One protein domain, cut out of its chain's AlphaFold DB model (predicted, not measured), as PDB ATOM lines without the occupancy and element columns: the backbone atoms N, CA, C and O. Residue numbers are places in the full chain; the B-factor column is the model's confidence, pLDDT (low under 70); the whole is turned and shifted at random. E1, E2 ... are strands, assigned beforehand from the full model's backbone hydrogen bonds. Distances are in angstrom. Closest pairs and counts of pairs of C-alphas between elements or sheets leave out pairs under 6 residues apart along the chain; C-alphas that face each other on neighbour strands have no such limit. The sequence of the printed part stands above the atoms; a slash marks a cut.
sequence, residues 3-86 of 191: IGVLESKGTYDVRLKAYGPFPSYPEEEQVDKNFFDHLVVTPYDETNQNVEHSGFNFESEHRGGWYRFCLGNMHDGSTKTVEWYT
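AT A GLANCE: This is residues 3 to 86 of the 191 residues of the protein "Nuclear pore complex protein Nup98-Nup96" of Phytophthora nicotianae (UniProt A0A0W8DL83). A long, twisted slab of three antiparallel strands, E3, E2 and E4, has a small two-stranded ribbon, E1 and E5, set loosely over one face near the end where E2 begins. The long unnamed stretch of residues 42 to 65 runs out beyond that end and then folds back along the length of the slab to reach E4. The printed part has 84 residues with no named helix and five named strands, in the order E1, E2, E3, E4, E5; the larger sheet has the order E3, E2, E4, and both sheets are antiparallel. The class is all strand, though the named strands hold 37 of the 84 residues, which is under half. The whole is only just loose, close to compact, with a radius of gyration of the C-alphas of 14.6 A, and it is elongated, with spans of 45 by 25 by 16 A.

IN THESE COORDINATES: The longest strand is E2, residues 13 to 22, which measures 27.7 A from C-alpha 13 at (20.970, 87.949, 272.120) to C-alpha 22 at (44.922, 83.462, 258.852). E3 is residues 34 to 41 and measures 20.1 A. E4 is residues 66 to 72 and measures 19.5 A. E1, residues 3 to 8, begins with C-alpha 3 at (28.761, 94.952, 270.197) and is 14.3 A long. E5, residues 80 to 85, is 16.3 A long and ends with C-alpha 85 at (32.092, 99.215, 267.092).

HOW THE PARTS SIT: In the larger sheet E2 is the inner strand, and E3 and E4 are the edge strands. E2 and E3 form a hairpin and are antiparallel, with 163 degrees between their directions. The C-alphas of Asp 13 and Val 41 face each other at 4.3 A, and N 16 and O 38 are within hydrogen-bond range at 2.8 A, as are N 40 and O 14 at 2.8 A. E4 is the other neighbour of E2, antiparallel at 161 degrees. The C-alphas of Ala 18 and Phe 69 face each other at 4.5 A; N 19 and O 68 are 2.8 A apart, and N 72 and O 15 are also 2.8 A apart, both within hydrogen-bond range. This sheet is twisted, with C-alphas up to 4.3 A off its best plane. E1 and E5 form the second sheet, antiparallel at 159 degrees. The C-alphas of Val 5 and Val 82 face each other at 4.4 A, and N 6 and O 81 are within hydrogen-bond range at 2.8 A, as are N 83 and O 4 at 2.8 A. Between the two sheets, the closest C-alphas of E1 and E3 are those of Gly 4 and Val 40, 7.3 A apart. The closest C-alphas of E1 and E2 are those of Val 5 and Asp 13, at 6.9 A. E2 and E5 are near each other, with 5 pairs of C-alphas within 10 A. E1 and E4 are apart, and so are E3 and E5.

THE WHOLE: The two C-alphas farthest apart are those of Pro 23 and Thr 47, at 46.4 A, while those of Ile 3 and Thr 86, the first and last printed, are 8.7 A apart. The printed part has no cut. The links from E2 to E3, with 11 residues, and from E3 to E4, with 24 residues, are long; that from E1 to E2 is tight, and that from E4 to E5 is short. The mean pLDDT of the printed part is 78.5, and 17 residues are under 70: residues 29 to 30, 44 to 51, 60 to 64 and 76 to 77.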
ATOM      1  N   ILE A   3      29.957  95.408 270.915       86.25
ATOM      2  CA  ILE A   3      28.761  94.952 270.197       86.25
ATOM      3  C   ILE A   3      27.513  95.025 271.087       86.25
ATOM      4  O   ILE A   3      27.587  94.737 272.281       86.25
ATOM      5  N   GLY A   4      26.367  95.397 270.507       84.94
ATOM      6  CA  GLY A   4      25.061  95.356 271.176       84.94
ATOM      7  C   GLY A   4      23.901  95.149 270.193       84.94
ATOM      8  O   GLY A   4      24.021  95.486 269.016       84.94
ATOM      9  N   VAL A   5      22.787  94.571 270.648       84.25
ATOM     10  CA  VAL A   5      21.570  94.385 269.839       84.25
ATOM     11  C   VAL A   5      20.643  95.581 270.065       84.25
ATOM     12  O   VAL A   5      20.208  95.816 271.187       84.25
ATOM     13  N   LEU A   6      20.347  96.338 269.006       82.25
ATOM     14  CA  LEU A   6      19.497  97.535 269.064       82.25
ATOM     15  C   LEU A   6      18.008  97.191 268.985       82.25
ATOM     16  O   LEU A   6      17.189  97.737 269.719       82.25
ATOM     17  N   GLU A   7      17.648  96.285 268.076       79.56
ATOM     18  CA  GLU A   7      16.255  95.931 267.802       79.56
ATOM     19  C   GLU A   7      16.145  94.433 267.507       79.56
ATOM     20  O   GLU A   7      16.907  93.887 266.706       79.56
ATOM     21  N   SER A   8      15.196  93.764 268.158       80.44
ATOM     22  CA  SER A   8      14.886  92.348 267.961       80.44
ATOM     23  C   SER A   8      13.384  92.135 268.131       80.44
ATOM     24  O   SER A   8      12.758  92.777 268.970       80.44
ATOM     25  N   LYS A   9      12.790  91.228 267.344       79.44
ATOM     26  CA  LYS A   9      11.378  90.827 267.520       79.44
ATOM     27  C   LYS A   9      11.194  89.720 268.561       79.44
ATOM     28  O   LYS A   9      10.056  89.373 268.868       79.44
ATOM     29  N   GLY A  10      12.286  89.166 269.079       79.00
ATOM     30  CA  GLY A  10      12.262  88.170 270.143       79.00
ATOM     31  C   GLY A  10      13.395  88.405 271.125       79.00
ATOM     32  O   GLY A  10      13.401  89.406 271.833       79.00
ATOM     33  N   THR A  11      14.349  87.484 271.214       81.06
ATOM     34  CA  THR A  11      15.418  87.595 272.215       81.06
ATOM     35  C   THR A  11      16.482  88.612 271.803       81.06
ATOM     36  O   THR A  11      16.867  88.708 270.635       81.06
ATOM     37  N   TYR A  12      16.978  89.382 272.769       83.00
ATOM     38  CA  TYR A  12      18.041  90.373 272.578       83.00
ATOM     39  C   TYR A  12      19.417  89.738 272.812       83.00
ATOM     40  O   TYR A  12      20.176  90.133 273.694       83.00
ATOM     41  N   ASP A  13      19.715  88.691 272.044       85.88
ATOM     42  CA  ASP A  13      20.970  87.949 272.120       85.88
ATOM     43  C   ASP A  13      21.603  87.730 270.737       85.88
ATOM     44  O   ASP A  13      20.915  87.528 269.731       85.88
ATOM     45  N   VAL A  14      22.933  87.760 270.679       87.50
ATOM     46  CA  VAL A  14      23.719  87.452 269.479       87.50
ATOM     47  C   VAL A  14      24.977  86.684 269.871       87.50
ATOM     48  O   VAL A  14      25.670  87.041 270.824       87.50
ATOM     49  N   ARG A  15      25.292  85.603 269.151       88.44
ATOM     50  CA  ARG A  15      26.541  84.866 269.366       88.44
ATOM     51  C   ARG A  15      27.644  85.476 268.518       88.44
ATOM     52  O   ARG A  15      27.499  85.583 267.304       88.44
ATOM     53  N   LEU A  16      28.747  85.835 269.149       88.19
ATOM     54  CA  LEU A  16      29.923  86.388 268.501       88.19
ATOM     55  C   LEU A  16      31.037  85.348 268.515       88.19
ATOM     56  O   LEU A  16      31.461  84.912 269.584       88.19
ATOM     57  N   LYS A  17      31.515  84.987 267.324       88.69
ATOM     58  CA  LYS A  17      32.668  84.107 267.135       88.69
ATOM     59  C   LYS A  17      33.802  84.840 266.438       88.69
ATOM     60  O   LYS A  17      33.545  85.560 265.474       88.69
ATOM     61  N   ALA A  18      35.038  84.638 266.878       87.62
ATOM     62  CA  ALA A  18      36.218  85.193 266.228       87.62
ATOM     63  C   ALA A  18      37.222  84.096 265.869       87.62
ATOM     64  O   ALA A  18      37.510  83.198 266.662       87.62
ATOM     65  N   TYR A  19      37.764  84.206 264.659       86.75
ATOM     66  CA  TYR A  19      38.683  83.249 264.072       86.75
ATOM     67  C   TYR A  19      39.958  83.935 263.593       86.75
ATOM     68  O   TYR A  19      39.900  85.013 262.993       86.75
ATOM     69  N   GLY A  20      41.100  83.282 263.787       83.88
ATOM     70  CA  GLY A  20      42.382  83.752 263.274       83.88
ATOM     71  C   GLY A  20      43.567  83.350 264.152       83.88
ATOM     72  O   GLY A  20      43.385  82.636 265.135       83.88
ATOM     73  N   PRO A  21      44.781  83.796 263.794       85.00
ATOM     74  CA  PRO A  21      45.113  84.524 262.564       85.00
ATOM     75  C   PRO A  21      45.182  83.608 261.321       85.00
ATOM     76  O   PRO A  21      45.605  82.443 261.385       85.00
ATOM     77  N   PHE A  22      44.788  84.132 260.154       81.19
ATOM     78  CA  PHE A  22      44.922  83.462 258.852       81.19
ATOM     79  C   PHE A  22      45.996  84.128 257.967       81.19
ATOM     80  O   PHE A  22      46.080  85.356 257.938       81.19
ATOM     81  N   PRO A  23      46.795  83.351 257.204       79.31
ATOM     82  CA  PRO A  23      47.816  83.900 256.302       79.31
ATOM     83  C   PRO A  23      47.223  84.567 255.047       79.31
ATOM     84  O   PRO A  23      47.848  85.432 254.444       79.31
ATOM     85  N   SER A  24      46.010  84.177 254.656       82.38
ATOM     86  CA  SER A  24      45.243  84.723 253.533       82.38
ATOM     87  C   SER A  24      43.804  84.988 253.974       82.38
ATOM     88  O   SER A  24      43.386  84.499 255.025       82.38
ATOM     89  N   TYR A  25      43.042  85.746 253.180       81.12
ATOM     90  CA  TYR A  25      41.634  86.008 253.472       81.12
ATOM     91  C   TYR A  25      40.853  84.682 253.597       81.12
ATOM     92  O   TYR A  25      40.903  83.868 252.671       81.12
ATOM     93  N   PRO A  26      40.171  84.423 254.726       79.19
ATOM     94  CA  PRO A  26      39.457  83.168 254.933       79.19
ATOM     95  C   PRO A  26      38.072  83.192 254.265       79.19
ATOM     96  O   PRO A  26      37.142  83.821 254.776       79.19
ATOM     97  N   GLU A  27      37.908  82.464 253.156       76.06
ATOM     98  CA  GLU A  27      36.609  82.319 252.472       76.06
ATOM     99  C   GLU A  27      35.623  81.436 253.266       76.06
ATOM    100  O   GLU A  27      34.452  81.793 253.424       76.06
ATOM    101  N   GLU A  28      36.094  80.350 253.887       75.12
ATOM    102  CA  GLU A  28      35.261  79.407 254.653       75.12
ATOM    103  C   GLU A  28      35.449  79.511 256.176       75.12
ATOM    104  O   GLU A  28      36.485  79.954 256.679       75.12
ATOM    105  N   GLU A  29      34.420  79.098 256.925       68.44
ATOM    106  CA  GLU A  29      34.461  79.020 258.388       68.44
ATOM    107  C   GLU A  29      35.304  77.811 258.817       68.44
ATOM    108  O   GLU A  29      34.851  76.668 258.807       68.44
ATOM    109  N   GLN A  30      36.562  78.062 259.183       68.44
ATOM    110  CA  GLN A  30      37.458  77.028 259.698       68.44
ATOM    111  C   GLN A  30      37.360  76.964 261.223       68.44
ATOM    112  O   GLN A  30      37.877  77.831 261.927       68.44
ATOM    113  N   VAL A  31      36.714  75.909 261.731       71.44
ATOM    114  CA  VAL A  31      36.471  75.694 263.171       71.44
ATOM    115  C   VAL A  31      37.771  75.642 263.985       71.44
ATOM    116  O   VAL A  31      37.795  76.083 265.129       71.44
ATOM    117  N   ASP A  32      38.858  75.167 263.376       73.44
ATOM    118  CA  ASP A  32      40.155  74.922 264.025       73.44
ATOM    119  C   ASP A  32      40.860  76.198 264.529       73.44
ATOM    120  O   ASP A  32      41.778  76.136 265.337       73.44
ATOM    121  N   LYS A  33      40.429  77.384 264.077       74.62
ATOM    122  CA  LYS A  33      41.030  78.671 264.475       74.62
ATOM    123  C   LYS A  33      40.112  79.558 265.308       74.62
ATOM    124  O   LYS A  33      40.301  80.773 265.321       74.62
ATOM    125  N   ASN A  34      39.102  78.981 265.958       84.25
ATOM    126  CA  ASN A  34      38.227  79.724 266.860       84.25
ATOM    127  C   ASN A  34      38.973  80.076 268.154       84.25
ATOM    128  O   ASN A  34      39.375  79.174 268.887       84.25
ATOM    129  N   PHE A  35      39.122  81.366 268.450       84.25
ATOM    130  CA  PHE A  35      39.753  81.830 269.693       84.25
ATOM    131  C   PHE A  35      38.785  82.571 270.624       84.25
ATOM    132  O   PHE A  35      39.115  82.822 271.781       84.25
ATOM    133  N   PHE A  36      37.588  82.919 270.147       86.12
ATOM    134  CA  PHE A  36      36.586  83.623 270.938       86.12
ATOM    135  C   PHE A  36      35.190  83.164 270.525       86.12
ATOM    136  O   PHE A  36      34.820  83.302 269.365       86.12
ATOM    137  N   ASP A  37      34.400  82.661 271.474       88.25
ATOM    138  CA  ASP A  37      32.986  82.329 271.281       88.25
ATOM    139  C   ASP A  37      32.210  82.793 272.514       88.25
ATOM    140  O   ASP A  37      32.394  82.257 273.611       88.25
ATOM    141  N   HIS A  38      31.380  83.822 272.351       87.06
ATOM    142  CA  HIS A  38      30.602  84.376 273.452       87.06
ATOM    143  C   HIS A  38      29.182  84.741 273.022       87.06
ATOM    144  O   HIS A  38      28.952  85.282 271.936       87.06
ATOM    145  N   LEU A  39      28.215  84.475 273.901       85.81
ATOM    146  CA  LEU A  39      26.838  84.930 273.735       85.81
ATOM    147  C   LEU A  39      26.699  86.322 274.350       85.81
ATOM    148  O   LEU A  39      26.798  86.491 275.562       85.81
ATOM    149  N   VAL A  40      26.479  87.323 273.510       84.25
ATOM    150  CA  VAL A  40      26.198  88.685 273.951       84.25
ATOM    151  C   VAL A  40      24.701  88.801 274.155       84.25
ATOM    152  O   VAL A  40      23.939  88.690 273.200       84.25
ATOM    153  N   VAL A  41      24.290  89.007 275.402       83.44
ATOM    154  CA  VAL A  41      22.905  89.306 275.763       83.44
ATOM    155  C   VAL A  41      22.856  90.775 276.129       83.44
ATOM    156  O   VAL A  41      23.574  91.204 277.031       83.44
ATOM    157  N   THR A  42      22.039  91.545 275.422       79.56
ATOM    158  CA  THR A  42      21.814  92.948 275.758       79.56
ATOM    159  C   THR A  42      20.528  93.062 276.567       79.56
ATOM    160  O   THR A  42      19.469  92.684 276.056       79.56
ATOM    161  N   PRO A  43      20.583  93.549 277.819       74.50
ATOM    162  CA  PRO A  43      19.374  93.841 278.571       74.50
ATOM    163  C   PRO A  43      18.577  94.926 277.838       74.50
ATOM    164  O   PRO A  43      19.105  95.989 277.520       74.50
ATOM    165  N   TYR A  44      17.315  94.632 277.530       68.94
ATOM    166  CA  TYR A  44      16.398  95.591 276.923       68.94
ATOM    167  C   TYR A  44      15.709  96.389 278.031       68.94
ATOM    168  O   TYR A  44      14.958  95.822 278.825       68.94
ATOM    169  N   ASP A  45      15.985  97.691 278.094       66.62
ATOM    170  CA  ASP A  45      15.288  98.633 278.968       66.62
ATOM    171  C   ASP A  45      14.316  99.468 278.117       66.62
ATOM    172  O   ASP A  45      14.727 100.221 277.237       66.62
ATOM    173  N   GLU A  46      13.010  99.334 278.366       63.75
ATOM    174  CA  GLU A  46      11.964 100.096 277.665       63.75
ATOM    175  C   GLU A  46      12.040 101.609 277.949       63.75
ATOM    176  O   GLU A  46      11.495 102.409 277.186       63.75
ATOM    177  N   THR A  47      12.701 102.019 279.040       63.09
ATOM    178  CA  THR A  47      12.708 103.414 279.512       63.09
ATOM    179  C   THR A  47      13.940 104.217 279.103       63.09
ATOM    180  O   THR A  47      13.854 105.440 278.977       63.09
ATOM    181  N   ASN A  48      15.066 103.553 278.836       59.69
ATOM    182  CA  ASN A  48      16.302 104.165 278.363       59.69
ATOM    183  C   ASN A  48      16.701 103.498 277.045       59.69
ATOM    184  O   ASN A  48      17.078 102.334 277.031       59.69
ATOM    185  N   GLN A  49      16.730 104.247 275.938       60.66
ATOM    186  CA  GLN A  49      17.284 103.788 274.648       60.66
ATOM    187  C   GLN A  49      18.814 103.553 274.686       60.66
ATOM    188  O   GLN A  49      19.480 103.609 273.655       60.66
ATOM    189  N   ASN A  50      19.400 103.347 275.868       62.84
ATOM    190  CA  ASN A  50      20.826 103.143 276.034       62.84
ATOM    191  C   ASN A  50      21.114 101.640 276.002       62.84
ATOM    192  O   ASN A  50      20.785 100.917 276.941       62.84
ATOM    193  N   VAL A  51      21.685 101.169 274.897       67.00
ATOM    194  CA  VAL A  51      21.996  99.752 274.698       67.00
ATOM    195  C   VAL A  51      23.327  99.438 275.366       67.00
ATOM    196  O   VAL A  51      24.345 100.067 275.078       67.00
ATOM    197  N   GLU A  52      23.343  98.458 276.269       71.31
ATOM    198  CA  GLU A  52      24.605  97.988 276.834       71.31
ATOM    199  C   GLU A  52      25.435  97.276 275.764       71.31
ATOM    200  O   GLU A  52      24.978  96.349 275.091       71.31
ATOM    201  N   HIS A  53      26.691  97.696 275.629       76.88
ATOM    202  CA  HIS A  53      27.637  97.062 274.728       76.88
ATOM    203  C   HIS A  53      28.530  96.083 275.483       76.88
ATOM    204  O   HIS A  53      29.266  96.474 276.391       76.88
ATOM    205  N   SER A  54      28.548  94.829 275.038       78.25
ATOM    206  CA  SER A  54      29.565  93.869 275.457       78.25
ATOM    207  C   SER A  54      30.797  94.049 274.580       78.25
ATOM    208  O   SER A  54      30.696  94.115 273.353       78.25
ATOM    209  N   GLY A  55      31.966  94.184 275.196       76.12
ATOM    210  CA  GLY A  55      33.216  94.375 274.478       76.12
ATOM    211  C   GLY A  55      34.273  93.368 274.882       76.12
ATOM    212  O   GLY A  55      34.359  92.984 276.044       76.12
ATOM    213  N   PHE A  56      35.097  92.982 273.914       78.69
ATOM    214  CA  PHE A  56      36.320  92.234 274.162       78.69
ATOM    215  C   PHE A  56      37.487  92.915 273.450       78.69
ATOM    216  O   PHE A  56      37.331  93.496 272.367       78.69
ATOM    217  N   ASN A  57      38.646  92.868 274.093       81.25
ATOM    218  CA  ASN A  57      39.906  93.354 273.557       81.25
ATOM    219  C   ASN A  57      40.856  92.161 273.511       81.25
ATOM    220  O   ASN A  57      40.900  91.373 274.453       81.25
ATOM    221  N   PHE A  58      41.568  92.021 272.403       77.50
ATOM    222  CA  PHE A  58      42.592  91.006 272.231       77.50
ATOM    223  C   PHE A  58      43.780  91.652 271.534       77.50
ATOM    224  O   PHE A  58      43.611  92.583 270.746       77.50
ATOM    225  N   GLU A  59      44.962  91.153 271.847       75.69
ATOM    226  CA  GLU A  59      46.201  91.578 271.222       75.69
ATOM    227  C   GLU A  59      46.532  90.593 270.101       75.69
ATOM    228  O   GLU A  59      46.428  89.375 270.271       75.69
ATOM    229  N   SER A  60      46.850  91.101 268.912       68.62
ATOM    230  CA  SER A  60      47.281  90.243 267.813       68.62
ATOM    231  C   SER A  60      48.735  89.844 268.052       68.62
ATOM    232  O   SER A  60      49.634  90.609 267.714       68.62
ATOM    233  N   GLU A  61      48.966  88.670 268.641       62.88
ATOM    234  CA  GLU A  61      50.315  88.127 268.852       62.88
ATOM    235  C   GLU A  61      51.083  88.046 267.520       62.88
ATOM    236  O   GLU A  61      50.763  87.206 266.677       62.88
ATOM    237  N   HIS A  62      52.064  88.946 267.345       54.38
ATOM    238  CA  HIS A  62      53.215  89.007 266.411       54.38
ATOM    239  C   HIS A  62      53.072  88.651 264.931       54.38
ATOM    240  O   HIS A  62      53.995  88.852 264.139       54.38
ATOM    241  N   ARG A  63      51.933  88.135 264.501       54.78
ATOM    242  CA  ARG A  63      51.677  87.689 263.143       54.78
ATOM    243  C   ARG A  63      50.479  88.459 262.647       54.78
ATOM    244  O   ARG A  63      49.338  88.027 262.786       54.78
ATOM    245  N   GLY A  64      50.776  89.604 262.036       65.88
ATOM    246  CA  GLY A  64      49.838  90.254 261.135       65.88
ATOM    247  C   GLY A  64      49.193  89.196 260.235       65.88
ATOM    248  O   GLY A  64      49.866  88.330 259.673       65.88
ATOM    249  N   GLY A  65      47.871  89.219 260.176       76.69
ATOM    250  CA  GLY A  65      47.081  88.174 259.553       76.69
ATOM    251  C   GLY A  65      45.625  88.590 259.472       76.69
ATOM    252  O   GLY A  65      45.205  89.599 260.038       76.69
ATOM    253  N   TRP A  66      44.848  87.811 258.738       82.50
ATOM    254  CA  TRP A  66      43.422  88.052 258.605       82.50
ATOM    255  C   TRP A  66      42.694  87.498 259.825       82.50
ATOM    256  O   TRP A  66      42.943  86.364 260.239       82.50
ATOM    257  N   TYR A  67      41.779  88.293 260.368       85.25
ATOM    258  CA  TYR A  67      40.847  87.890 261.414       85.25
ATOM    259  C   TYR A  67      39.433  87.917 260.849       85.25
ATOM    260  O   TYR A  67      39.074  88.816 260.084       85.25
ATOM    261  N   ARG A  68      38.627  86.927 261.219       86.50
ATOM    262  CA  ARG A  68      37.233  86.814 260.788       86.50
ATOM    263  C   ARG A  68      36.329  86.803 262.005       86.50
ATOM    264  O   ARG A  68      36.468  85.941 262.867       86.50
ATOM    265  N   PHE A  69      35.379  87.728 262.039       87.81
ATOM    266  CA  PHE A  69      34.356  87.799 263.074       87.81
ATOM    267  C   PHE A  69      33.009  87.394 262.477       87.81
ATOM    268  O   PHE A  69      32.601  87.922 261.443       87.81
ATOM    269  N   CYS A  70      32.332  86.446 263.115       88.25
ATOM    270  CA  CYS A  70      31.052  85.904 262.683       88.25
ATOM    271  C   CYS A  70      29.981  86.192 263.741       88.25
ATOM    272  O   CYS A  70      30.178  85.917 264.927       88.25
ATOM    273  N   LEU A  71      28.830  86.699 263.296       88.38
ATOM    274  CA  LEU A  71      27.647  86.918 264.126       88.38
ATOM    275  C   LEU A  71      26.608  85.838 263.839       88.38
ATOM    276  O   LEU A  71      26.088  85.738 262.730       88.38
ATOM    277  N   GLY A  72      26.331  85.016 264.844       86.50
ATOM    278  CA  GLY A  72      25.364  83.932 264.785       86.50
ATOM    279  C   GLY A  72      24.063  84.304 265.484       86.50
ATOM    280  O   GLY A  72      24.052  84.592 266.681       86.50
ATOM    281  N   ASN A  73      22.954  84.214 264.754       85.38
ATOM    282  CA  ASN A  73      21.609  84.331 265.306       85.38
ATOM    283  C   ASN A  73      20.943  82.948 265.384       85.38
ATOM    284  O   ASN A  73      20.056  82.620 264.603       85.38
ATOM    285  N   MET A  74      21.450  82.090 266.273       70.38
ATOM    286  CA  MET A  74      20.962  80.708 266.410       70.38
ATOM    287  C   MET A  74      19.742  80.572 267.328       70.38
ATOM    288  O   MET A  74      19.081  79.539 267.286       70.38
ATOM    289  N   HIS A  75      19.472  81.562 268.182       70.19
ATOM    290  CA  HIS A  75      18.477  81.425 269.247       70.19
ATOM    291  C   HIS A  75      17.062  81.805 268.805       70.19
ATOM    292  O   HIS A  75      16.094  81.202 269.259       70.19
ATOM    293  N   ASP A  76      16.943  82.761 267.885       66.69
ATOM    294  CA  ASP A  76      15.663  83.211 267.359       66.69
ATOM    295  C   ASP A  76      15.797  83.479 265.856       66.69
ATOM    296  O   ASP A  76      16.697  84.192 265.422       66.69
ATOM    297  N   GLY A  77      14.914  82.897 265.043       68.62
ATOM    298  CA  GLY A  77      14.921  83.069 263.585       68.62
ATOM    299  C   GLY A  77      14.491  84.469 263.128       68.62
ATOM    300  O   GLY A  77      14.386  84.717 261.926       68.62
ATOM    301  N   SER A  78      14.202  85.371 264.068       79.81
ATOM    302  CA  SER A  78      13.819  86.753 263.803       79.81
ATOM    303  C   SER A  78      15.003  87.617 263.351       79.81
ATOM    304  O   SER A  78      16.156  87.383 263.706       79.81
ATOM    305  N   THR A  79      14.730  88.637 262.533       82.88
ATOM    306  CA  THR A  79      15.743  89.622 262.132       82.88
ATOM    307  C   THR A  79      16.131  90.486 263.332       82.88
ATOM    308  O   THR A  79      15.254  91.069 263.970       82.88
ATOM    309  N   LYS A  80      17.437  90.589 263.600       86.00
ATOM    310  CA  LYS A  80      18.014  91.409 264.673       86.00
ATOM    311  C   LYS A  80      18.904  92.497 264.083       86.00
ATOM    312  O   LYS A  80      19.739  92.206 263.225       86.00
ATOM    313  N   THR A  81      18.748  93.724 264.562       85.62
ATOM    314  CA  THR A  81      19.613  94.856 264.222       85.62
ATOM    315  C   THR A  81      20.701  94.965 265.280       85.62
ATOM    316  O   THR A  81      20.406  95.113 266.465       85.62
ATOM    317  N   VAL A  82      21.961  94.872 264.859       85.31
ATOM    318  CA  VAL A  82      23.128  94.846 265.750       85.31
ATOM    319  C   VAL A  82      24.020  96.040 265.453       85.31
ATOM    320  O   VAL A  82      24.300  96.339 264.293       85.31
ATOM    321  N   GLU A  83      24.488  96.693 266.508       86.31
ATOM    322  CA  GLU A  83      25.484  97.749 266.434       86.31
ATOM    323  C   GLU A  83      26.875  97.185 266.724       86.31
ATOM    324  O   GLU A  83      27.080  96.454 267.698       86.31
ATOM    325  N   TRP A  84      27.831  97.519 265.861       86.44
ATOM    326  CA  TRP A  84      29.198  97.017 265.917       86.44
ATOM    327  C   TRP A  84      30.196  98.172 265.915       86.44
ATOM    328  O   TRP A  84      30.283  98.928 264.948       86.44
ATOM    329  N   TYR A  85      31.011  98.247 266.963       85.88
ATOM    330  CA  TYR A  85      32.092  99.215 267.092       85.88
ATOM    331  C   TYR A  85      33.439  98.503 267.190       85.88
ATOM    332  O   TYR A  85      33.685  97.687 268.084       85.88
ATOM    333  N   THR A  86      34.355  98.858 266.296       83.25
ATOM    334  CA  THR A  86      35.735  98.376 266.334       83.25
ATOM    335  C   THR A  86      36.696  99.552 266.391       83.25
ATOM    336  O   THR A  86      36.549 100.514 265.642       83.25
TER     337      THR A  86